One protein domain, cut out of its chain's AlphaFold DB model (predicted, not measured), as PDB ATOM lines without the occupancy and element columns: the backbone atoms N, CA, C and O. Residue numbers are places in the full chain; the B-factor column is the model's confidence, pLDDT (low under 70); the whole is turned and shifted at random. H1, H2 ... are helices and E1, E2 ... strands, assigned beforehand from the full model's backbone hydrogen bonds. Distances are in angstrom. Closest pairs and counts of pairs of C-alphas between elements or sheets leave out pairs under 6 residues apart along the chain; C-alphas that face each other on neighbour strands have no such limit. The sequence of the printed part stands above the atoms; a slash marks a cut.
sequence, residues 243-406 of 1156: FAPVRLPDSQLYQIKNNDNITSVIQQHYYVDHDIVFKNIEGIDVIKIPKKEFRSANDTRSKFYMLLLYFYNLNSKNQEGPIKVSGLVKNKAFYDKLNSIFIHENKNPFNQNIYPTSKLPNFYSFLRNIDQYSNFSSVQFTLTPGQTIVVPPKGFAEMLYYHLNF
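What this domain is: This is residues 243 to 406 of the 1156 residues of the protein "PG_binding_1 domain-containing protein" of Chryseobacterium sp. Leaf201 (UniProt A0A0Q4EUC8). Helix H2 makes the core: H1 and H5 pack on it crosswise, the small two-stranded sheet E1 E4 lies at one side, and H3 and H4 lie on the opposite side. The hairpin E2 E3 lies off the start of H5, and long loops make much of the rest. The printed part has 164 residues with five named helices and four named strands, in the order E1 H1 E2 E3 H2 H3 H4 E4 H5; both sheets are antiparallel. The class is mixed, helices and strands, with under half of the residues in named elements. The whole is compact, with a radius of gyration of the C-alphas of 17.1 A and spans of 51 by 39 by 32 A.

Where its parts are: Find C-alpha 252 at (-27.402, 79.063, 135.790), where strand E1 begins; it runs to residue 255. Helix H1 follows, residues 262 to 270, then strands E2, 276 to 279, and E3, 285 to 289. Helix H2, residues 300 to 312, runs 18.3 A from C-alpha 300 at (-10.714, 69.419, 123.703). Next look for helices H3, residues 332 to 338, and H4, residues 363 to 372 and 14.2 A long. Strand E4 is residues 388 to 391, and helix H5, residues 394 to 405, runs 16.6 A to C-alpha 405 at (-5.298, 78.666, 124.419).

How they stand to each other: Begin at the hub, H5. It touches H2 with its residues 397 to 401 alone, closest at the C-alphas of Tyr 305 and Ala 397, 7.1 A, at a steep tilt of 67 degrees, opposite ways. H5 and H1 only just touch, with 3 pairs of C-alphas within 8 A, and only at their ends, closest at Tyr 270 and Lys 394, 5.3 A. H5 and H4 also only just touch, with 3 such pairs, only at their ends, closest at Phe 363 and Leu 404, 5.4 A. H1 touches H2 about perpendicular, at 83 degrees, with C-alphas 266 and 305 closest at 6.7 A. H3 and H4 are close but not clearly touching, and H2 and H3 are apart. E1 and E4 are antiparallel, with N 252 and O 391 within hydrogen-bond range at 2.9 A. In the hairpin E2 and E3, look at N 278 and O 287, 2.8 A. In H1, H2, H4 and H5 every O i to N i+4 pair is within hydrogen-bond range; in H3, 2 of 3 are.

The domain as a whole: The C-alphas farthest apart are those of Glu 282 and Asn 353, 51.6 A. The printed part has no cut. The long links are H2 to H3, H3 to H4 and H4 to E4; residues 328 to 329 pair antiparallel with 382 to 383. The mean pLDDT of the printed part is 76.2, and 50 residues are under 70, among them 316 to 325 and 341 to 362.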
ATOM      1  N   PHE A 243     -23.919  74.027 150.731       35.44
ATOM      2  CA  PHE A 243     -23.761  75.392 150.220       35.44
ATOM      3  C   PHE A 243     -23.321  75.401 148.751       35.44
ATOM      4  O   PHE A 243     -22.468  74.601 148.367       35.44
ATOM      5  N   ALA A 244     -23.866  76.328 147.959       39.62
ATOM      6  CA  ALA A 244     -23.461  76.550 146.575       39.62
ATOM      7  C   ALA A 244     -22.193  77.438 146.495       39.62
ATOM      8  O   ALA A 244     -22.039  78.348 147.310       39.62
ATOM      9  N   PRO A 245     -21.292  77.192 145.531       44.50
ATOM     10  CA  PRO A 245     -20.097  78.005 145.277       44.50
ATOM     11  C   PRO A 245     -20.421  79.414 144.748       44.50
ATOM     12  O   PRO A 245     -21.534  79.668 144.281       44.50
ATOM     13  N   VAL A 246     -19.436  80.326 144.838       48.19
ATOM     14  CA  VAL A 246     -19.523  81.727 144.370       48.19
ATOM     15  C   VAL A 246     -19.976  81.752 142.911       48.19
ATOM     16  O   VAL A 246     -19.296  81.220 142.035       48.19
ATOM     17  N   ARG A 247     -21.138  82.357 142.657       64.38
ATOM     18  CA  ARG A 247     -21.738  82.426 141.323       64.38
ATOM     19  C   ARG A 247     -21.244  83.667 140.599       64.38
ATOM     20  O   ARG A 247     -21.268  84.758 141.164       64.38
ATOM     21  N   LEU A 248     -20.840  83.504 139.343       71.69
ATOM     22  CA  LEU A 248     -20.738  84.647 138.441       71.69
ATOM     23  C   LEU A 248     -22.142  85.225 138.211       71.69
ATOM     24  O   LEU A 248     -23.101  84.436 138.213       71.69
ATOM     25  N   PRO A 249     -22.261  86.541 137.945       65.19
ATOM     26  CA  PRO A 249     -23.467  87.093 137.341       65.19
ATOM     27  C   PRO A 249     -23.877  86.202 136.159       65.19
ATOM     28  O   PRO A 249     -23.021  85.759 135.392       65.19
ATOM     29  N   ASP A 250     -25.157  85.847 136.096       77.31
ATOM     30  CA  ASP A 250     -25.760  85.004 135.050       77.31
ATOM     31  C   ASP A 250     -25.425  83.500 135.078       77.31
ATOM     32  O   ASP A 250     -25.836  82.760 134.180       77.31
ATOM     33  N   SER A 251     -24.714  82.997 136.097       86.38
ATOM     34  CA  SER A 251     -24.539  81.541 136.245       86.38
ATOM     35  C   SER A 251     -25.887  80.858 136.456       86.38
ATOM     36  O   SER A 251     -26.654  81.233 137.346       86.38
ATOM     37  N   GLN A 252     -26.155  79.807 135.688       91.50
ATOM     38  CA  GLN A 252     -27.402  79.063 135.790       91.50
ATOM     39  C   GLN A 252     -27.297  78.007 136.889       91.50
ATOM     40  O   GLN A 252     -26.300  77.295 137.007       91.50
ATOM     41  N   LEU A 253     -28.347  77.892 137.699       91.88
ATOM     42  CA  LEU A 253     -28.523  76.735 138.561       91.88
ATOM     43  C   LEU A 253     -29.166  75.612 137.765       91.88
ATOM     44  O   LEU A 253     -30.309  75.729 137.334       91.88
ATOM     45  N   TYR A 254     -28.443  74.512 137.615       94.88
ATOM     46  CA  TYR A 254     -28.936  73.335 136.928       94.88
ATOM     47  C   TYR A 254     -29.246  72.231 137.933       94.88
ATOM     48  O   TYR A 254     -28.351  71.744 138.630       94.88
ATOM     49  N   GLN A 255     -30.518  71.844 138.035       95.38
ATOM     50  CA  GLN A 255     -30.923  70.684 138.823       95.38
ATOM     51  C   GLN A 255     -30.717  69.417 137.992       95.38
ATOM     52  O   GLN A 255     -31.354  69.241 136.957       95.38
ATOM     53  N   ILE A 256     -29.839  68.537 138.469       95.31
ATOM     54  CA  ILE A 256     -29.508  67.273 137.813       95.31
ATOM     55  C   ILE A 256     -30.756  66.382 137.791       95.31
ATOM     56  O   ILE A 256     -31.302  66.035 138.844       95.31
ATOM     57  N   LYS A 257     -31.192  65.985 136.598       96.12
ATOM     58  CA  LYS A 257     -32.310  65.067 136.359       96.12
ATOM     59  C   LYS A 257     -31.847  63.612 136.399       96.12
ATOM     60  O   LYS A 257     -30.663  63.296 136.268       96.12
ATOM     61  N   ASN A 258     -32.805  62.699 136.552       94.25
ATOM     62  CA  ASN A 258     -32.543  61.276 136.348       94.25
ATOM     63  C   ASN A 258     -32.075  61.060 134.899       94.25
ATOM     64  O   ASN A 258     -32.757  61.496 133.976       94.25
ATOM     65  N   ASN A 259     -30.944  60.367 134.727       93.69
ATOM     66  CA  ASN A 259     -30.243  60.094 133.458       93.69
ATOM     67  C   ASN A 259     -29.355  61.217 132.904       93.69
ATOM     68  O   ASN A 259     -28.722  61.009 131.865       93.69
ATOM     69  N   ASP A 260     -29.236  62.356 133.587       95.19
ATOM     70  CA  ASP A 260     -28.237  63.346 133.194       95.19
ATOM     71  C   ASP A 260     -26.828  62.781 133.384       95.19
ATOM     72  O   ASP A 260     -26.476  62.214 134.422       95.19
ATOM     73  N   ASN A 261     -25.989  63.002 132.382       93.94
ATOM     74  CA  ASN A 261     -24.546  62.840 132.486       93.94
ATOM     75  C   ASN A 261     -23.854  64.172 132.170       93.94
ATOM     76  O   ASN A 261     -24.444  65.078 131.573       93.94
ATOM     77  N   ILE A 262     -22.590  64.310 132.569       92.56
ATOM     78  CA  ILE A 262     -21.862  65.574 132.406       92.56
ATOM     79  C   ILE A 262     -21.806  66.034 130.941       92.56
ATOM     80  O   ILE A 262     -21.917  67.226 130.667       92.56
ATOM     81  N   THR A 263     -21.735  65.094 129.996       93.56
ATOM     82  CA  THR A 263     -21.752  65.373 128.557       93.56
ATOM     83  C   THR A 263     -23.076  65.990 128.114       93.56
ATOM     84  O   THR A 263     -23.062  66.977 127.387       93.56
ATOM     85  N   SER A 264     -24.212  65.464 128.581       94.81
ATOM     86  CA  SER A 264     -25.537  66.014 128.267       94.81
ATOM     87  C   SER A 264     -25.720  67.430 128.821       94.81
ATOM     88  O   SER A 264     -26.210  68.300 128.106       94.81
ATOM     89  N   VAL A 265     -25.218  67.704 130.034       95.25
ATOM     90  CA  VAL A 265     -25.214  69.060 130.609       95.25
ATOM     91  C   VAL A 265     -24.351  69.999 129.762       95.25
ATOM     92  O   VAL A 265     -24.762  71.113 129.443       95.25
ATOM     93  N   ILE A 266     -23.162  69.550 129.348       95.06
ATOM     94  CA  ILE A 266     -22.265  70.343 128.501       95.06
ATOM     95  C   ILE A 266     -22.907  70.651 127.147       95.06
ATOM     96  O   ILE A 266     -22.871  71.797 126.703       95.06
ATOM     97  N   GLN A 267     -23.511  69.656 126.497       94.50
ATOM     98  CA  GLN A 267     -24.219  69.836 125.231       94.50
ATOM     99  C   GLN A 267     -25.348  70.855 125.372       94.50
ATOM    100  O   GLN A 267     -25.415  71.810 124.599       94.50
ATOM    101  N   GLN A 268     -26.183  70.685 126.400       94.44
ATOM    102  CA  GLN A 268     -27.347  71.527 126.644       94.44
ATOM    103  C   GLN A 268     -26.984  72.986 126.932       94.44
ATOM    104  O   GLN A 268     -27.744  73.868 126.548       94.44
ATOM    105  N   HIS A 269     -25.867  73.254 127.616       94.12
ATOM    106  CA  HIS A 269     -25.540  74.609 128.075       94.12
ATOM    107  C   HIS A 269     -24.435  75.302 127.273       94.12
ATOM    108  O   HIS A 269     -24.438  76.529 127.173       94.12
ATOM    109  N   TYR A 270     -23.504  74.552 126.683       94.31
ATOM    110  CA  TYR A 270     -22.363  75.129 125.967       94.31
ATOM    111  C   TYR A 270     -22.424  74.936 124.453       94.31
ATOM    112  O   TYR A 270     -21.883  75.763 123.726       94.31
ATOM    113  N   TYR A 271     -23.146  73.932 123.952       92.38
ATOM    114  CA  TYR A 271     -23.286  73.680 122.509       92.38
ATOM    115  C   TYR A 271     -24.677  74.052 121.970       92.38
ATOM    116  O   TYR A 271     -25.128  73.518 120.964       92.38
ATOM    117  N   VAL A 272     -25.350  75.005 122.629       81.38
ATOM    118  CA  VAL A 272     -26.667  75.523 122.220       81.38
ATOM    119  C   VAL A 272     -26.626  76.128 120.817       81.38
ATOM    120  O   VAL A 272     -25.634  76.754 120.429       81.38
ATOM    121  N   ASP A 273     -27.752  76.004 120.119       77.19
ATOM    122  CA  ASP A 273     -27.973  76.261 118.695       77.19
ATOM    123  C   ASP A 273     -27.936  77.730 118.235       77.19
ATOM    124  O   ASP A 273     -28.442  78.057 117.164       77.19
ATOM    125  N   HIS A 274     -27.290  78.617 118.991       83.62
ATOM    126  CA  HIS A 274     -27.115  80.014 118.607       83.62
ATOM    127  C   HIS A 274     -25.665  80.485 118.782       83.62
ATOM    128  O   HIS A 274     -24.919  80.027 119.661       83.62
ATOM    129  N   ASP A 275     -25.286  81.443 117.937       85.12
ATOM    130  CA  ASP A 275     -24.049  82.203 118.077       85.12
ATOM    131  C   ASP A 275     -24.067  82.981 119.403       85.12
ATOM    132  O   ASP A 275     -25.126  83.423 119.865       85.12
ATOM    133  N   ILE A 276     -22.904  83.155 120.034       81.81
ATOM    134  CA  ILE A 276     -22.785  84.110 121.141       81.81
ATOM    135  C   ILE A 276     -22.391  85.433 120.527       81.81
ATOM    136  O   ILE A 276     -21.330  85.557 119.917       81.81
ATOM    137  N   VAL A 277     -23.260  86.413 120.693       84.00
ATOM    138  CA  VAL A 277     -23.051  87.744 120.159       84.00
ATOM    139  C   VAL A 277     -22.834  88.687 121.326       84.00
ATOM    140  O   VAL A 277     -23.744  88.935 122.114       84.00
ATOM    141  N   PHE A 278     -21.624  89.218 121.434       77.25
ATOM    142  CA  PHE A 278     -21.348  90.343 122.312       77.25
ATOM    143  C   PHE A 278     -21.738  91.601 121.562       77.25
ATOM    144  O   PHE A 278     -21.091  91.982 120.583       77.25
ATOM    145  N   LYS A 279     -22.834  92.201 122.008       79.75
ATOM    146  CA  LYS A 279     -23.318  93.471 121.490       79.75
ATOM    147  C   LYS A 279     -22.631  94.612 122.223       79.75
ATOM    148  O   LYS A 279     -22.339  94.498 123.414       79.75
ATOM    149  N   ASN A 280     -22.381  95.706 121.517       76.88
ATOM    150  CA  ASN A 280     -22.046  96.958 122.167       76.88
ATOM    151  C   ASN A 280     -23.271  97.517 122.908       76.88
ATOM    152  O   ASN A 280     -24.388  97.013 122.796       76.88
ATOM    153  N   ILE A 281     -23.054  98.602 123.637       67.62
ATOM    154  CA  ILE A 281     -24.099  99.400 124.292       67.62
ATOM    155  C   ILE A 281     -25.207  99.920 123.352       67.62
ATOM    156  O   ILE A 281     -26.293 100.237 123.819       67.62
ATOM    157  N   GLU A 282     -24.963  99.992 122.040       74.56
ATOM    158  CA  GLU A 282     -25.947 100.373 121.014       74.56
ATOM    159  C   GLU A 282     -26.673  99.142 120.433       74.56
ATOM    160  O   GLU A 282     -27.461  99.256 119.498       74.56
ATOM    161  N   GLY A 283     -26.402  97.941 120.956       79.75
ATOM    162  CA  GLY A 283     -26.984  96.685 120.483       79.75
ATOM    163  C   GLY A 283     -26.340  96.103 119.215       79.75
ATOM    164  O   GLY A 283     -26.819  95.075 118.723       79.75
ATOM    165  N   ILE A 284     -25.269  96.716 118.699       78.31
ATOM    166  CA  ILE A 284     -24.528  96.283 117.507       78.31
ATOM    167  C   ILE A 284     -23.611  95.122 117.868       78.31
ATOM    168  O   ILE A 284     -22.810  95.206 118.796       78.31
ATOM    169  N   ASP A 285     -23.707  94.046 117.102       82.56
ATOM    170  CA  ASP A 285     -22.887  92.850 117.231       82.56
ATOM    171  C   ASP A 285     -21.406  93.189 117.000       82.56
ATOM    172  O   ASP A 285     -21.022  93.582 115.899       82.56
ATOM    173  N   VAL A 286     -20.560  93.028 118.023       77.19
ATOM    174  CA  VAL A 286     -19.125  93.329 117.903       77.19
ATOM    175  C   VAL A 286     -18.267  92.083 117.867       77.19
ATOM    176  O   VAL A 286     -17.365  91.973 117.040       77.19
ATOM    177  N   ILE A 287     -18.549  91.128 118.747       83.44
ATOM    178  CA  ILE A 287     -17.845  89.849 118.753       83.44
ATOM    179  C   ILE A 287     -18.889  88.769 118.563       83.44
ATOM    180  O   ILE A 287     -19.798  88.615 119.375       83.44
ATOM    181  N   LYS A 288     -18.743  88.011 117.483       85.31
ATOM    182  CA  LYS A 288     -19.588  86.865 117.184       85.31
ATOM    183  C   LYS A 288     -18.766  85.597 117.367       85.31
ATOM    184  O   LYS A 288     -17.904  85.297 116.543       85.31
ATOM    185  N   ILE A 289     -19.019  84.871 118.452       82.06
ATOM    186  CA  ILE A 289     -18.482  83.524 118.642       82.06
ATOM    187  C   ILE A 289     -19.411  82.570 117.884       82.06
ATOM    188  O   ILE A 289     -20.593  82.477 118.243       82.06
ATOM    189  N   PRO A 290     -18.915  81.897 116.833       81.88
ATOM    190  CA  PRO A 290     -19.750  81.050 116.000       81.88
ATOM    191  C   PRO A 290     -20.297  79.868 116.799       81.88
ATOM    192  O   PRO A 290     -19.609  79.312 117.660       81.88
ATOM    193  N   LYS A 291     -21.515  79.445 116.459       86.88
ATOM    194  CA  LYS A 291     -22.104  78.181 116.895       86.88
ATOM    195  C   LYS A 291     -21.104  77.052 116.651       86.88
ATOM    196  O   LYS A 291     -20.466  76.963 115.599       86.88
ATOM    197  N   LYS A 292     -20.991  76.169 117.638       86.31
ATOM    198  CA  LYS A 292     -20.182  74.961 117.544       86.31
ATOM    199  C   LYS A 292     -21.071  73.751 117.671       86.31
ATOM    200  O   LYS A 292     -21.917  73.685 118.555       86.31
ATOM    201  N   GLU A 293     -20.845  72.797 116.785       88.38
ATOM    202  CA  GLU A 293     -21.457  71.485 116.883       88.38
ATOM    203  C   GLU A 293     -20.684  70.654 117.898       88.38
ATOM    204  O   GLU A 293     -19.449  70.586 117.871       88.38
ATOM    205  N   PHE A 294     -21.416  70.010 118.799       89.50
ATOM    206  CA  PHE A 294     -20.825  69.020 119.675       89.50
ATOM    207  C   PHE A 294     -20.406  67.812 118.835       89.50
ATOM    208  O   PHE A 294     -21.249  67.113 118.280       89.50
ATOM    209  N   ARG A 295     -19.100  67.549 118.748       86.12
ATOM    210  CA  ARG A 295     -18.583  66.407 117.978       86.12
ATOM    211  C   ARG A 295     -18.486  65.142 118.816       86.12
ATOM    212  O   ARG A 295     -18.906  64.075 118.387       86.12
ATOM    213  N   SER A 296     -17.880  65.245 119.996       88.19
ATOM    214  CA  SER A 296     -17.708  64.115 120.911       88.19
ATOM    215  C   SER A 296     -17.353  64.598 122.314       88.19
ATOM    216  O   SER A 296     -16.823  65.695 122.480       88.19
ATOM    217  N   ALA A 297     -17.553  63.743 123.320       83.75
ATOM    218  CA  ALA A 297     -17.121  64.028 124.692       83.75
ATOM    219  C   ALA A 297     -15.591  64.169 124.813       83.75
ATOM    220  O   ALA A 297     -15.099  64.809 125.739       83.75
ATOM    221  N   ASN A 298     -14.853  63.604 123.851       83.25
ATOM    222  CA  ASN A 298     -13.395  63.654 123.779       83.25
ATOM    223  C   ASN A 298     -12.864  64.930 123.112       83.25
ATOM    224  O   ASN A 298     -11.650  65.114 123.064       83.25
ATOM    225  N   ASP A 299     -13.742  65.801 122.607       85.94
ATOM    226  CA  ASP A 299     -13.343  67.100 122.076       85.94
ATOM    227  C   ASP A 299     -12.649  67.938 123.162       85.94
ATOM    228  O   ASP A 299     -13.122  68.026 124.297       85.94
ATOM    229  N   THR A 300     -11.533  68.576 122.814       85.31
ATOM    230  CA  THR A 300     -10.714  69.419 123.703       85.31
ATOM    231  C   THR A 300     -11.566  70.463 124.431       85.31
ATOM    232  O   THR A 300     -11.390  70.692 125.628       85.31
ATOM    233  N   ARG A 301     -12.527  71.066 123.723       89.00
ATOM    234  CA  ARG A 301     -13.440  72.076 124.270       89.00
ATOM    235  C   ARG A 301     -14.486  71.461 125.215       89.00
ATOM    236  O   ARG A 301     -14.730  72.004 126.288       89.00
ATOM    237  N   SER A 302     -15.006  70.270 124.910       90.88
ATOM    238  CA  SER A 302     -15.862  69.506 125.834       90.88
ATOM    239  C   SER A 302     -15.114  69.128 127.121       90.88
ATOM    240  O   SER A 302     -15.625  69.340 128.222       90.88
ATOM    241  N   LYS A 303     -13.866  68.644 127.007       88.75
ATOM    242  CA  LYS A 303     -12.996  68.350 128.161       88.75
ATOM    243  C   LYS A 303     -12.765  69.596 129.024       88.75
ATOM    244  O   LYS A 303     -12.809  69.510 130.252       88.75
ATOM    245  N   PHE A 304     -12.566  70.755 128.391       90.69
ATOM    246  CA  PHE A 304     -12.473  72.040 129.081       90.69
ATOM    247  C   PHE A 304     -13.738  72.364 129.882       90.69
ATOM    248  O   PHE A 304     -13.639  72.631 131.078       90.69
ATOM    249  N   TYR A 305     -14.923  72.297 129.271       92.88
ATOM    250  CA  TYR A 305     -16.174  72.597 129.976       92.88
ATOM    251  C   TYR A 305     -16.463  71.628 131.114       92.88
ATOM    252  O   TYR A 305     -16.973  72.034 132.156       92.88
ATOM    253  N   MET A 306     -16.099  70.360 130.944       91.75
ATOM    254  CA  MET A 306     -16.205  69.357 131.993       91.75
ATOM    255  C   MET A 306     -15.368  69.735 133.218       91.75
ATOM    256  O   MET A 306     -15.871  69.735 134.342       91.75
ATOM    257  N   LEU A 307     -14.108  70.119 133.002       88.81
ATOM    258  CA  LEU A 307     -13.230  70.601 134.065       88.81
ATOM    259  C   LEU A 307     -13.746  71.907 134.670       88.81
ATOM    260  O   LEU A 307     -13.757  72.050 135.889       88.81
ATOM    261  N   LEU A 308     -14.227  72.833 133.840       89.31
ATOM    262  CA  LEU A 308     -14.802  74.093 134.293       89.31
ATOM    263  C   LEU A 308     -15.988  73.855 135.236       89.31
ATOM    264  O   LEU A 308     -16.011  74.408 136.334       89.31
ATOM    265  N   LEU A 309     -16.934  72.995 134.846       91.69
ATOM    266  CA  LEU A 309     -18.064  72.595 135.686       91.69
ATOM    267  C   LEU A 309     -17.590  71.949 136.985       91.69
ATOM    268  O   LEU A 309     -18.132  72.257 138.044       91.69
ATOM    269  N   TYR A 310     -16.565  71.100 136.928       88.44
ATOM    270  CA  TYR A 310     -15.989  70.516 138.130       88.44
ATOM    271  C   TYR A 310     -15.457  71.584 139.091       88.44
ATOM    272  O   TYR A 310     -15.899  71.631 140.240       88.44
ATOM    273  N   PHE A 311     -14.569  72.469 138.632       84.56
ATOM    274  CA  PHE A 311     -13.959  73.488 139.489       84.56
ATOM    275  C   PHE A 311     -14.981  74.474 140.046       84.56
ATOM    276  O   PHE A 311     -14.903  74.822 141.222       84.56
ATOM    277  N   TYR A 312     -15.981  74.858 139.249       85.44
ATOM    278  CA  TYR A 312     -17.056  75.730 139.717       85.44
ATOM    279  C   TYR A 312     -17.969  75.080 140.742       85.44
ATOM    280  O   TYR A 312     -18.631  75.812 141.456       85.44
ATOM    281  N   ASN A 313     -18.017  73.751 140.838       88.31
ATOM    282  CA  ASN A 313     -18.890  73.038 141.772       88.31
ATOM    283  C   ASN A 313     -18.156  72.468 142.992       88.31
ATOM    284  O   ASN A 313     -18.765  71.790 143.829       88.31
ATOM    285  N   LEU A 314     -16.862  72.771 143.129       81.69
ATOM    286  CA  LEU A 314     -16.075  72.444 144.311       81.69
ATOM    287  C   LEU A 314     -16.531  73.277 145.512       81.69
ATOM    288  O   LEU A 314     -16.409  74.499 145.524       81.69
ATOM    289  N   ASN A 315     -17.015  72.615 146.564       72.06
ATOM    290  CA  ASN A 315     -17.319  73.280 147.824       72.06
ATOM    291  C   ASN A 315     -16.032  73.378 148.651       72.06
ATOM    292  O   ASN A 315     -15.502  72.371 149.125       72.06
ATOM    293  N   SER A 316     -15.505  74.590 148.809       54.97
ATOM    294  CA  SER A 316     -14.185  74.837 149.396       54.97
ATOM    295  C   SER A 316     -14.162  74.897 150.932       54.97
ATOM    296  O   SER A 316     -13.254  75.510 151.492       54.97
ATOM    297  N   LYS A 317     -15.143  74.330 151.651       51.91
ATOM    298  CA  LYS A 317     -15.167  74.444 153.121       51.91
ATOM    299  C   LYS A 317     -14.230  73.442 153.823       51.91
ATOM    300  O   LYS A 317     -14.526  72.254 153.878       51.91
ATOM    301  N   ASN A 318     -13.196  74.044 154.421       42.69
ATOM    302  CA  ASN A 318     -12.358  73.703 155.582       42.69
ATOM    303  C   ASN A 318     -11.420  72.482 155.505       42.69
ATOM    304  O   ASN A 318     -11.780  71.391 155.074       42.69
ATOM    305  N   GLN A 319     -10.188  72.735 155.958       44.72
ATOM    306  CA  GLN A 319      -8.909  72.111 155.608       44.72
ATOM    307  C   GLN A 319      -8.708  70.622 155.953       44.72
ATOM    308  O   GLN A 319      -7.632  70.109 155.675       44.72
ATOM    309  N   GLU A 320      -9.708  69.886 156.446       43.38
ATOM    310  CA  GLU A 320      -9.506  68.482 156.867       43.38
ATOM    311  C   GLU A 320     -10.633  67.508 156.466       43.38
ATOM    312  O   GLU A 320     -10.564  66.313 156.745       43.38
ATOM    313  N   GLY A 321     -11.668  67.974 155.757       49.91
ATOM    314  CA  GLY A 321     -12.763  67.119 155.283       49.91
ATOM    315  C   GLY A 321     -12.617  66.679 153.818       49.91
ATOM    316  O   GLY A 321     -12.020  67.400 153.011       49.91
ATOM    317  N   PRO A 322     -13.216  65.540 153.402       51.25
ATOM    318  CA  PRO A 322     -13.343  65.218 151.986       51.25
ATOM    319  C   PRO A 322     -14.107  66.350 151.295       51.25
ATOM    320  O   PRO A 322     -15.257  66.636 151.629       51.25
ATOM    321  N   ILE A 323     -13.445  67.002 150.337       48.56
ATOM    322  CA  ILE A 323     -14.013  68.081 149.523       48.56
ATOM    323  C   ILE A 323     -15.373  67.618 148.983       48.56
ATOM    324  O   ILE A 323     -15.435  66.710 148.147       48.56
ATOM    325  N   LYS A 324     -16.458  68.246 149.442       54.59
ATOM    326  CA  LYS A 324     -17.800  67.998 148.908       54.59
ATOM    327  C   LYS A 324     -17.908  68.720 147.570       54.59
ATOM    328  O   LYS A 324     -17.636  69.911 147.495       54.59
ATOM    329  N   VAL A 325     -18.279  68.022 146.507       62.72
ATOM    330  CA  VAL A 325     -18.700  68.674 145.258       62.72
ATOM    331  C   VAL A 325     -20.215  68.674 145.280       62.72
ATOM    332  O   VAL A 325     -20.815  67.659 145.636       62.72
ATOM    333  N   SER A 326     -20.841  69.800 144.954       77.12
ATOM    334  CA  SER A 326     -22.288  69.789 144.744       77.12
ATOM    335  C   SER A 326     -22.564  69.027 143.450       77.12
ATOM    336  O   SER A 326     -21.949  69.326 142.433       77.12
ATOM    337  N   GLY A 327     -23.416  68.007 143.481       80.12
ATOM    338  CA  GLY A 327     -23.914  67.298 142.299       80.12
ATOM    339  C   GLY A 327     -22.945  66.367 141.572       80.12
ATOM    340  O   GLY A 327     -23.413  65.491 140.853       80.12
ATOM    341  N   LEU A 328     -21.631  66.500 141.757       86.00
ATOM    342  CA  LEU A 328     -20.611  65.708 141.058       86.00
ATOM    343  C   LEU A 328     -19.957  64.702 142.017       86.00
ATOM    344  O   LEU A 328     -19.246  65.067 142.952       86.00
ATOM    345  N   VAL A 329     -20.162  63.411 141.787       80.94
ATOM    346  CA  VAL A 329     -19.522  62.366 142.589       80.94
ATOM    347  C   VAL A 329     -18.070  62.202 142.157       80.94
ATOM    348  O   VAL A 329     -17.709  62.243 140.977       80.94
ATOM    349  N   LYS A 330     -17.200  62.037 143.153       70.94
ATOM    350  CA  LYS A 330     -15.763  61.995 142.944       70.94
ATOM    351  C   LYS A 330     -15.231  60.589 142.620       70.94
ATOM    352  O   LYS A 330     -15.223  59.739 143.499       70.94
ATOM    353  N   ASN A 331     -14.617  60.382 141.450       77.62
ATOM    354  CA  ASN A 331     -13.523  59.412 141.291       77.62
ATOM    355  C   ASN A 331     -12.210  59.889 141.968       77.62
ATOM    356  O   ASN A 331     -11.425  60.624 141.370       77.62
ATOM    357  N   LYS A 332     -11.975  59.472 143.221       75.31
ATOM    358  CA  LYS A 332     -10.851  59.905 144.082       75.31
ATOM    359  C   LYS A 332      -9.476  59.908 143.386       75.31
ATOM    360  O   LYS A 332      -8.782  60.916 143.445       75.31
ATOM    361  N   ALA A 333      -9.119  58.831 142.680       76.94
ATOM    362  CA  ALA A 333      -7.789  58.661 142.083       76.94
ATOM    363  C   ALA A 333      -7.462  59.702 141.001       76.94
ATOM    364  O   ALA A 333      -6.313  60.106 140.832       76.94
ATOM    365  N   PHE A 334      -8.478  60.153 140.270       74.88
ATOM    366  CA  PHE A 334      -8.316  61.170 139.242       74.88
ATOM    367  C   PHE A 334      -8.121  62.572 139.837       74.88
ATOM    368  O   PHE A 334      -7.361  63.373 139.297       74.88
ATOM    369  N   TYR A 335      -8.744  62.870 140.980       70.56
ATOM    370  CA  TYR A 335      -8.626  64.186 141.615       70.56
ATOM    371  C   TYR A 335      -7.274  64.464 142.214       70.56
ATOM    372  O   TYR A 335      -6.787  65.586 142.093       70.56
ATOM    373  N   ASP A 336      -6.695  63.470 142.876       75.81
ATOM    374  CA  ASP A 336      -5.387  63.640 143.495       75.81
ATOM    375  C   ASP A 336      -4.352  64.001 142.415       75.81
ATOM    376  O   ASP A 336      -3.515  64.874 142.635       75.81
ATOM    377  N   LYS A 337      -4.523  63.463 141.196       74.44
ATOM    378  CA  LYS A 337      -3.736  63.823 140.009       74.44
ATOM    379  C   LYS A 337      -4.127  65.166 139.378       74.44
ATOM    380  O   LYS A 337      -3.252  65.950 139.043       74.44
ATOM    381  N   LEU A 338      -5.416  65.491 139.224       71.62
ATOM    382  CA  LEU A 338      -5.817  66.813 138.706       71.62
ATOM    383  C   LEU A 338      -5.294  67.953 139.585       71.62
ATOM    384  O   LEU A 338      -4.916  69.007 139.081       71.62
ATOM    385  N   ASN A 339      -5.267  67.746 140.902       69.12
ATOM    386  CA  ASN A 339      -4.762  68.734 141.847       69.12
ATOM    387  C   ASN A 339      -3.240  68.904 141.771       69.12
ATOM    388  O   ASN A 339      -2.756  69.954 142.194       69.12
ATOM    389  N   SER A 340      -2.505  67.915 141.249       70.94
ATOM    390  CA  SER A 340      -1.048  67.971 141.107       70.94
ATOM    391  C   SER A 340      -0.577  68.609 139.798       70.94
ATOM    392  O   SER A 340       0.608  68.892 139.678       70.94
ATOM    393  N   ILE A 341      -1.461  68.835 138.820       66.31
ATOM    394  CA  ILE A 341      -1.092  69.430 137.527       66.31
ATOM    395  C   ILE A 341      -1.384  70.934 137.560       66.31
ATOM    396  O   ILE A 341      -2.522  71.362 137.765       66.31
ATOM    397  N   PHE A 342      -0.364  71.758 137.324       67.56
ATOM    398  CA  PHE A 342      -0.538  73.200 137.171       67.56
ATOM    399  C   PHE A 342      -0.799  73.564 135.708       67.56
ATOM    400  O   PHE A 342      -0.023  73.220 134.823       67.56
ATOM    401  N   ILE A 343      -1.850  74.346 135.447       64.19
ATOM    402  CA  ILE A 343      -2.161  74.841 134.093       64.19
ATOM    403  C   ILE A 343      -1.080  75.782 133.518       64.19
ATOM    404  O   ILE A 343      -1.009  75.984 132.310       64.19
ATOM    405  N   HIS A 344      -0.230  76.336 134.387       60.75
ATOM    406  CA  HIS A 344       0.907  77.192 134.023       60.75
ATOM    407  C   HIS A 344       2.237  76.435 133.958       60.75
ATOM    408  O   HIS A 344       3.249  77.008 133.557       60.75
ATOM    409  N   GLU A 345       2.271  75.155 134.344       65.19
ATOM    410  CA  GLU A 345       3.453  74.320 134.134       65.19
ATOM    411  C   GLU A 345       3.517  73.916 132.662       65.19
ATOM    412  O   GLU A 345       3.119  72.829 132.255       65.19
ATOM    413  N   ASN A 346       4.064  74.811 131.845       57.81
ATOM    414  CA  ASN A 346       4.276  74.579 130.420       57.81
ATOM    415  C   ASN A 346       5.433  73.591 130.135       57.81
ATOM    416  O   ASN A 346       5.860  73.477 128.985       57.81
ATOM    417  N   LYS A 347       6.002  72.921 131.153       59.59
ATOM    418  CA  LYS A 347       7.131  71.998 130.966       59.59
ATOM    419  C   LYS A 347       6.731  70.927 129.954       59.59
ATOM    420  O   LYS A 347       5.734  70.237 130.152       59.59
ATOM    421  N   ASN A 348       7.505  70.803 128.876       52.66
ATOM    422  CA  ASN A 348       7.289  69.751 127.895       52.66
ATOM    423  C   ASN A 348       7.616  68.402 128.561       52.66
ATOM    424  O   ASN A 348       8.778  68.182 128.914       52.66
ATOM    425  N   PRO A 349       6.642  67.489 128.734       49.88
ATOM    426  CA  PRO A 349       6.896  66.209 129.392       49.88
ATOM    427  C   PRO A 349       7.876  65.326 128.602       49.88
ATOM    428  O   PRO A 349       8.519  64.462 129.189       49.88
ATOM    429  N   PHE A 350       8.031  65.559 127.294       44.81
ATOM    430  CA  PHE A 350       8.923  64.795 126.417       44.81
ATOM    431  C   PHE A 350      10.329  65.389 126.313       44.81
ATOM    432  O   PHE A 350      11.239  64.724 125.824       44.81
ATOM    433  N   ASN A 351      10.529  66.635 126.753       53.62
ATOM    434  CA  ASN A 351      11.839  67.270 126.712       53.62
ATOM    435  C   ASN A 351      11.999  68.267 127.862       53.62
ATOM    436  O   ASN A 351      11.710  69.456 127.729       53.62
ATOM    437  N   GLN A 352      12.500  67.763 128.990       50.78
ATOM    438  CA  GLN A 352      12.737  68.551 130.203       50.78
ATOM    439  C   GLN A 352      13.774  69.674 130.008       50.78
ATOM    440  O   GLN A 352      13.841  70.581 130.836       50.78
ATOM    441  N   ASN A 353      14.542  69.648 128.912       51.72
ATOM    442  CA  ASN A 353      15.564  70.650 128.603       51.72
ATOM    443  C   ASN A 353      15.029  71.827 127.772       51.72
ATOM    444  O   ASN A 353      15.706  72.848 127.663       51.72
ATOM    445  N   ILE A 354      13.822  71.723 127.199       49.84
ATOM    446  CA  ILE A 354      13.183  72.832 126.482       49.84
ATOM    447  C   ILE A 354      12.220  73.511 127.445       49.84
ATOM    448  O   ILE A 354      11.060  73.117 127.591       49.84
ATOM    449  N   TYR A 355      12.716  74.547 128.119       42.75
ATOM    450  CA  TYR A 355      11.843  75.440 128.859       42.75
ATOM    451  C   TYR A 355      10.934  76.167 127.857       42.75
ATOM    452  O   TYR A 355      11.438  76.827 126.946       42.75
ATOM    453  N   PRO A 356       9.607  76.068 127.993       47.34
ATOM    454  CA  PRO A 356       8.697  76.945 127.268       47.34
ATOM    455  C   PRO A 356       9.047  78.397 127.624       47.34
ATOM    456  O   PRO A 356       9.075  78.777 128.793       47.34
ATOM    457  N   THR A 357       9.313  79.229 126.624       48.09
ATOM    458  CA  THR A 357       9.552  80.665 126.838       48.09
ATOM    459  C   THR A 357       8.275  81.410 127.231       48.09
ATOM    460  O   THR A 357       8.345  82.477 127.836       48.09
ATOM    461  N   SER A 358       7.100  80.843 126.929       48.09
ATOM    462  CA  SER A 358       5.815  81.462 127.243       48.09
ATOM    463  C   SER A 358       5.439  81.276 128.714       48.09
ATOM    464  O   SER A 358       5.290  80.153 129.203       48.09
ATOM    465  N   LYS A 359       5.231  82.406 129.402       56.59
ATOM    466  CA  LYS A 359       4.680  82.490 130.765       56.59
ATOM    467  C   LYS A 359       3.152  82.321 130.820       56.59
ATOM    468  O   LYS A 359       2.591  82.346 131.910       56.59
ATOM    469  N   LEU A 360       2.471  82.211 129.677       53.34
ATOM    470  CA  LEU A 360       1.010  82.129 129.628       53.34
ATOM    471  C   LEU A 360       0.530  80.675 129.755       53.34
ATOM    472  O   LEU A 360       1.198  79.777 129.237       53.34
ATOM    473  N   PRO A 361      -0.621  80.427 130.404       60.38
ATOM    474  CA  PRO A 361      -1.190  79.089 130.512       60.38
ATOM    475  C   PRO A 361      -1.439  78.506 129.122       60.38
ATOM    476  O   PRO A 361      -1.999  79.177 128.258       60.38
ATOM    477  N   ASN A 362      -1.043  77.250 128.920       66.50
ATOM    478  CA  ASN A 362      -1.335  76.511 127.698       66.50
ATOM    479  C   ASN A 362      -2.248  75.330 128.032       66.50
ATOM    480  O   ASN A 362      -1.802  74.264 128.469       66.50
ATOM    481  N   PHE A 363      -3.547  75.517 127.806       74.75
ATOM    482  CA  PHE A 363      -4.536  74.483 128.086       74.75
ATOM    483  C   PHE A 363      -4.344  73.219 127.237       74.75
ATOM    484  O   PHE A 363      -4.645  72.126 127.715       74.75
ATOM    485  N   TYR A 364      -3.776  73.314 126.029       68.50
ATOM    486  CA  TYR A 364      -3.401  72.128 125.252       68.50
ATOM    487  C   TYR A 364      -2.279  71.334 125.917       68.50
ATOM    488  O   TYR A 364      -2.384  70.113 126.001       68.50
ATOM    489  N   SER A 365      -1.239  71.999 126.428       69.69
ATOM    490  CA  SER A 365      -0.181  71.319 127.191       69.69
ATOM    491  C   SER A 365      -0.749  70.661 128.445       69.69
ATOM    492  O   SER A 365      -0.437  69.511 128.739       69.69
ATOM    493  N   PHE A 366      -1.650  71.357 129.139       75.31
ATOM    494  CA  PHE A 366      -2.358  70.818 130.294       75.31
ATOM    495  C   PHE A 366      -3.191  69.577 129.939       75.31
ATOM    496  O   PHE A 366      -3.088  68.560 130.620       75.31
ATOM    497  N   LEU A 367      -3.964  69.614 128.848       72.69
ATOM    498  CA  LEU A 367      -4.722  68.455 128.378       72.69
ATOM    499  C   LEU A 367      -3.821  67.306 127.922       72.69
ATOM    500  O   LEU A 367      -4.136  66.159 128.214       72.69
ATOM    501  N   ARG A 368      -2.697  67.597 127.258       72.12
ATOM    502  CA  ARG A 368      -1.711  66.585 126.854       72.12
ATOM    503  C   ARG A 368      -1.120  65.889 128.077       72.12
ATOM    504  O   ARG A 368      -1.058  64.666 128.095       72.12
ATOM    505  N   ASN A 369      -0.759  66.653 129.109       71.69
ATOM    506  CA  ASN A 369      -0.281  66.108 130.381       71.69
ATOM    507  C   ASN A 369      -1.366  65.254 131.042       71.69
ATOM    508  O   ASN A 369      -1.104  64.139 131.469       71.69
ATOM    509  N   ILE A 370      -2.608  65.732 131.066       69.62
ATOM    510  CA  ILE A 370      -3.747  64.979 131.593       69.62
ATOM    511  C   ILE A 370      -3.975  63.656 130.844       69.62
ATOM    512  O   ILE A 370      -4.190  62.627 131.487       69.62
ATOM    513  N   ASP A 371      -3.924  63.676 129.510       71.56
ATOM    514  CA  ASP A 371      -4.159  62.505 128.660       71.56
ATOM    515  C   ASP A 371      -3.072  61.426 128.859       71.56
ATOM    516  O   ASP A 371      -3.338  60.244 128.641       71.56
ATOM    517  N   GLN A 372      -1.878  61.787 129.353       73.25
ATOM    518  CA  GLN A 372      -0.825  60.826 129.718       73.25
ATOM    519  C   GLN A 372      -1.135  60.029 130.994       73.25
ATOM    520  O   GLN A 372      -0.649  58.910 131.153       73.25
ATOM    521  N   TYR A 373      -1.925  60.572 131.926       63.09
ATOM    522  CA  TYR A 373      -2.095  59.963 133.252       63.09
ATOM    523  C   TYR A 373      -3.196  58.896 133.336       63.09
ATOM    524  O   TYR A 373      -3.298  58.231 134.376       63.09
ATOM    525  N   SER A 374      -4.017  58.744 132.287       54.12
ATOM    526  CA  SER A 374      -5.022  57.683 132.077       54.12
ATOM    527  C   SER A 374      -5.854  57.997 130.823       54.12
ATOM    528  O   SER A 374      -5.836  59.133 130.361       54.12
ATOM    529  N   ASN A 375      -6.654  57.037 130.333       63.06
ATOM    530  CA  ASN A 375      -7.737  57.279 129.367       63.06
ATOM    531  C   ASN A 375      -8.691  58.361 129.909       63.06
ATOM    532  O   ASN A 375      -9.709  58.032 130.517       63.06
ATOM    533  N   PHE A 376      -8.395  59.646 129.719       62.94
ATOM    534  CA  PHE A 376      -9.239  60.747 130.195       62.94
ATOM    535  C   PHE A 376     -10.659  60.644 129.628       62.94
ATOM    536  O   PHE A 376     -11.631  60.995 130.288       62.94
ATOM    537  N   SER A 377     -10.775  60.055 128.435       62.84
ATOM    538  CA  SER A 377     -12.029  59.644 127.800       62.84
ATOM    539  C   SER A 377     -12.910  58.732 128.667       62.84
ATOM    540  O   SER A 377     -14.128  58.731 128.511       62.84
ATOM    541  N   SER A 378     -12.320  57.971 129.592       64.44
ATOM    542  CA  SER A 378     -13.026  57.099 130.541       64.44
ATOM    543  C   SER A 378     -13.373  57.778 131.867       64.44
ATOM    544  O   SER A 378     -14.159  57.239 132.646       64.44
ATOM    545  N   VAL A 379     -12.818  58.963 132.143       65.38
ATOM    546  CA  VAL A 379     -13.093  59.685 133.384       65.38
ATOM    547  C   VAL A 379     -14.397  60.458 133.226       65.38
ATOM    548  O   VAL A 379     -14.419  61.624 132.843       65.38
ATOM    549  N   GLN A 380     -15.506  59.788 133.526       71.81
ATOM    550  CA  GLN A 380     -16.808  60.434 133.610       71.81
ATOM    551  C   GLN A 380     -17.076  60.885 135.044       71.81
ATOM    552  O   GLN A 380     -17.030  60.093 135.987       71.81
ATOM    553  N   PHE A 381     -17.378  62.173 135.209       85.50
ATOM    554  CA  PHE A 381     -17.993  62.659 136.436       85.50
ATOM    555  C   PHE A 381     -19.407  62.091 136.511       85.50
ATOM    556  O   PHE A 381     -20.229  62.344 135.626       85.50
ATOM    557  N   THR A 382     -19.701  61.322 137.556       88.62
ATOM    558  CA  THR A 382     -21.060  60.851 137.811       88.62
ATOM    559  C   THR A 382     -21.861  61.973 138.456       88.62
ATOM    560  O   THR A 382     -21.463  62.547 139.470       88.62
ATOM    561  N   LEU A 383     -22.986  62.324 137.840       92.88
ATOM    562  CA  LEU A 383     -23.913  63.308 138.383       92.88
ATOM    563  C   LEU A 383     -24.855  62.629 139.384       92.88
ATOM    564  O   LEU A 383     -25.275  61.496 139.166       92.88
ATOM    565  N   THR A 384     -25.179  63.304 140.488       93.75
ATOM    566  CA  THR A 384     -26.161  62.821 141.474       93.75
ATOM    567  C   THR A 384     -27.526  63.438 141.179       93.75
ATOM    568  O   THR A 384     -27.683  64.644 141.402       93.75
ATOM    569  N   PRO A 385     -28.524  62.662 140.714       94.75
ATOM    570  CA  PRO A 385     -29.856  63.194 140.460       94.75
ATOM    571  C   PRO A 385     -30.461  63.887 141.686       94.75
ATOM    572  O   PRO A 385     -30.250  63.478 142.829       94.75
ATOM    573  N   GLY A 386     -31.198  64.968 141.444       91.19
ATOM    574  CA  GLY A 386     -31.820  65.807 142.467       91.19
ATOM    575  C   GLY A 386     -30.897  66.858 143.090       91.19
ATOM    576  O   GLY A 386     -31.398  67.773 143.744       91.19
ATOM    577  N   GLN A 387     -29.577  66.780 142.881       93.12
ATOM    578  CA  GLN A 387     -28.646  67.824 143.318       93.12
ATOM    579  C   GLN A 387     -28.542  68.954 142.288       93.12
ATOM    580  O   GLN A 387     -28.801  68.766 141.102       93.12
ATOM    581  N   THR A 388     -28.153  70.144 142.743       91.44
ATOM    582  CA  THR A 388     -27.979  71.320 141.885       91.44
ATOM    583  C   THR A 388     -26.497  71.599 141.663       91.44
ATOM    584  O   THR A 388     -25.718  71.620 142.621       91.44
ATOM    585  N   ILE A 389     -26.119  71.854 140.412       93.81
ATOM    586  CA  ILE A 389     -24.802  72.368 140.029       93.81
ATOM    587  C   ILE A 389     -24.922  73.798 139.504       93.81
ATOM    588  O   ILE A 389     -25.955  74.205 138.975       93.81
ATOM    589  N   VAL A 390     -23.856  74.568 139.669       91.62
ATOM    590  CA  VAL A 390     -23.678  75.883 139.059       91.62
ATOM    591  C   VAL A 390     -23.060  75.680 137.679       91.62
ATOM    592  O   VAL A 390     -21.987  75.088 137.559       91.62
ATOM    593  N   VAL A 391     -23.735  76.170 136.644       94.56
ATOM    594  CA  VAL A 391     -23.269  76.158 135.256       94.56
ATOM    595  C   VAL A 391     -22.871  77.587 134.878       94.56
ATOM    596  O   VAL A 391     -23.745  78.454 134.782       94.56
ATOM    597  N   PRO A 392     -21.567  77.874 134.702       91.25
ATOM    598  CA  PRO A 392     -21.111  79.173 134.224       91.25
ATOM    599  C   PRO A 392     -21.765  79.584 132.894       91.25
ATOM    600  O   PRO A 392     -22.045  78.718 132.061       91.25
ATOM    601  N   PRO A 393     -21.958  80.892 132.641       89.81
ATOM    602  CA  PRO A 393     -22.477  81.367 131.362       89.81
ATOM    603  C   PRO A 393     -21.608  80.894 130.190       89.81
ATOM    604  O   PRO A 393     -20.377  80.962 130.260       89.81
ATOM    605  N   LYS A 394     -22.234  80.492 129.074       90.38
ATOM    606  CA  LYS A 394     -21.526  80.048 127.857       90.38
ATOM    607  C   LYS A 394     -20.494  81.074 127.381       90.38
ATOM    608  O   LYS A 394     -19.367  80.706 127.074       90.38
ATOM    609  N   GLY A 395     -20.852  82.362 127.389       84.56
ATOM    610  CA  GLY A 395     -19.938  83.446 127.013       84.56
ATOM    611  C   GLY A 395     -18.682  83.485 127.885       84.56
ATOM    612  O   GLY A 395     -17.579  83.576 127.360       84.56
ATOM    613  N   PHE A 396     -18.827  83.333 129.204       85.75
ATOM    614  CA  PHE A 396     -17.688  83.258 130.122       85.75
ATOM    615  C   PHE A 396     -16.816  82.027 129.848       85.75
ATOM    616  O   PHE A 396     -15.592  82.142 129.777       85.75
ATOM    617  N   ALA A 397     -17.440  80.860 129.676       88.38
ATOM    618  CA  ALA A 397     -16.727  79.617 129.408       88.38
ATOM    619  C   ALA A 397     -15.919  79.693 128.101       88.38
ATOM    620  O   ALA A 397     -14.752  79.316 128.086       88.38
ATOM    621  N   GLU A 398     -16.499  80.230 127.025       86.88
ATOM    622  CA  GLU A 398     -15.802  80.406 125.744       86.88
ATOM    623  C   GLU A 398     -14.662  81.425 125.833       86.88
ATOM    624  O   GLU A 398     -13.557  81.145 125.374       86.88
ATOM    625  N   MET A 399     -14.877  82.579 126.475       82.69
ATOM    626  CA  MET A 399     -13.806  83.564 126.680       82.69
ATOM    627  C   MET A 399     -12.627  82.961 127.443       82.69
ATOM    628  O   MET A 399     -11.471  83.156 127.067       82.69
ATOM    629  N   LEU A 400     -12.921  82.190 128.492       83.75
ATOM    630  CA  LEU A 400     -11.896  81.500 129.256       83.75
ATOM    631  C   LEU A 400     -11.171  80.450 128.407       83.75
ATOM    632  O   LEU A 400      -9.947  80.360 128.465       83.75
ATOM    633  N   TYR A 401     -11.908  79.696 127.590       87.62
ATOM    634  CA  TYR A 401     -11.322  78.733 126.668       87.62
ATOM    635  C   TYR A 401     -10.353  79.409 125.686       87.62
ATOM    636  O   TYR A 401      -9.212  78.967 125.570       87.62
ATOM    637  N   TYR A 402     -10.743  80.505 125.030       86.56
ATOM    638  CA  TYR A 402      -9.841  81.234 124.130       86.56
ATOM    639  C   TYR A 402      -8.628  81.806 124.861       86.56
ATOM    640  O   TYR A 402      -7.509  81.694 124.368       86.56
ATOM    641  N   HIS A 403      -8.826  82.377 126.050       83.00
ATOM    642  CA  HIS A 403      -7.738  82.940 126.845       83.00
ATOM    643  C   HIS A 403      -6.664  81.908 127.183       83.00
ATOM    644  O   HIS A 403      -5.483  82.167 126.970       83.00
ATOM    645  N   LEU A 404      -7.066  80.719 127.638       81.69
ATOM    646  CA  LEU A 404      -6.128  79.666 128.030       81.69
ATOM    647  C   LEU A 404      -5.447  78.965 126.848       81.69
ATOM    648  O   LEU A 404      -4.548  78.150 127.051       81.69
ATOM    649  N   ASN A 405      -5.901  79.221 125.624       82.44
ATOM    650  CA  ASN A 405      -5.298  78.666 124.419       82.44
ATOM    651  C   ASN A 405      -4.587  79.720 123.566       82.44
ATOM    652  O   ASN A 405      -4.017  79.381 122.529       82.44
ATOM    653  N   PHE A 406      -4.608  80.988 123.972       81.00
ATOM    654  CA  PHE A 406      -3.927  82.033 123.232       81.00
ATOM    655  C   PHE A 406      -2.425  81.990 123.491       81.00
ATOM    656  O   PHE A 406      -1.962  82.200 124.611       81.00
TER     657      PHE A 406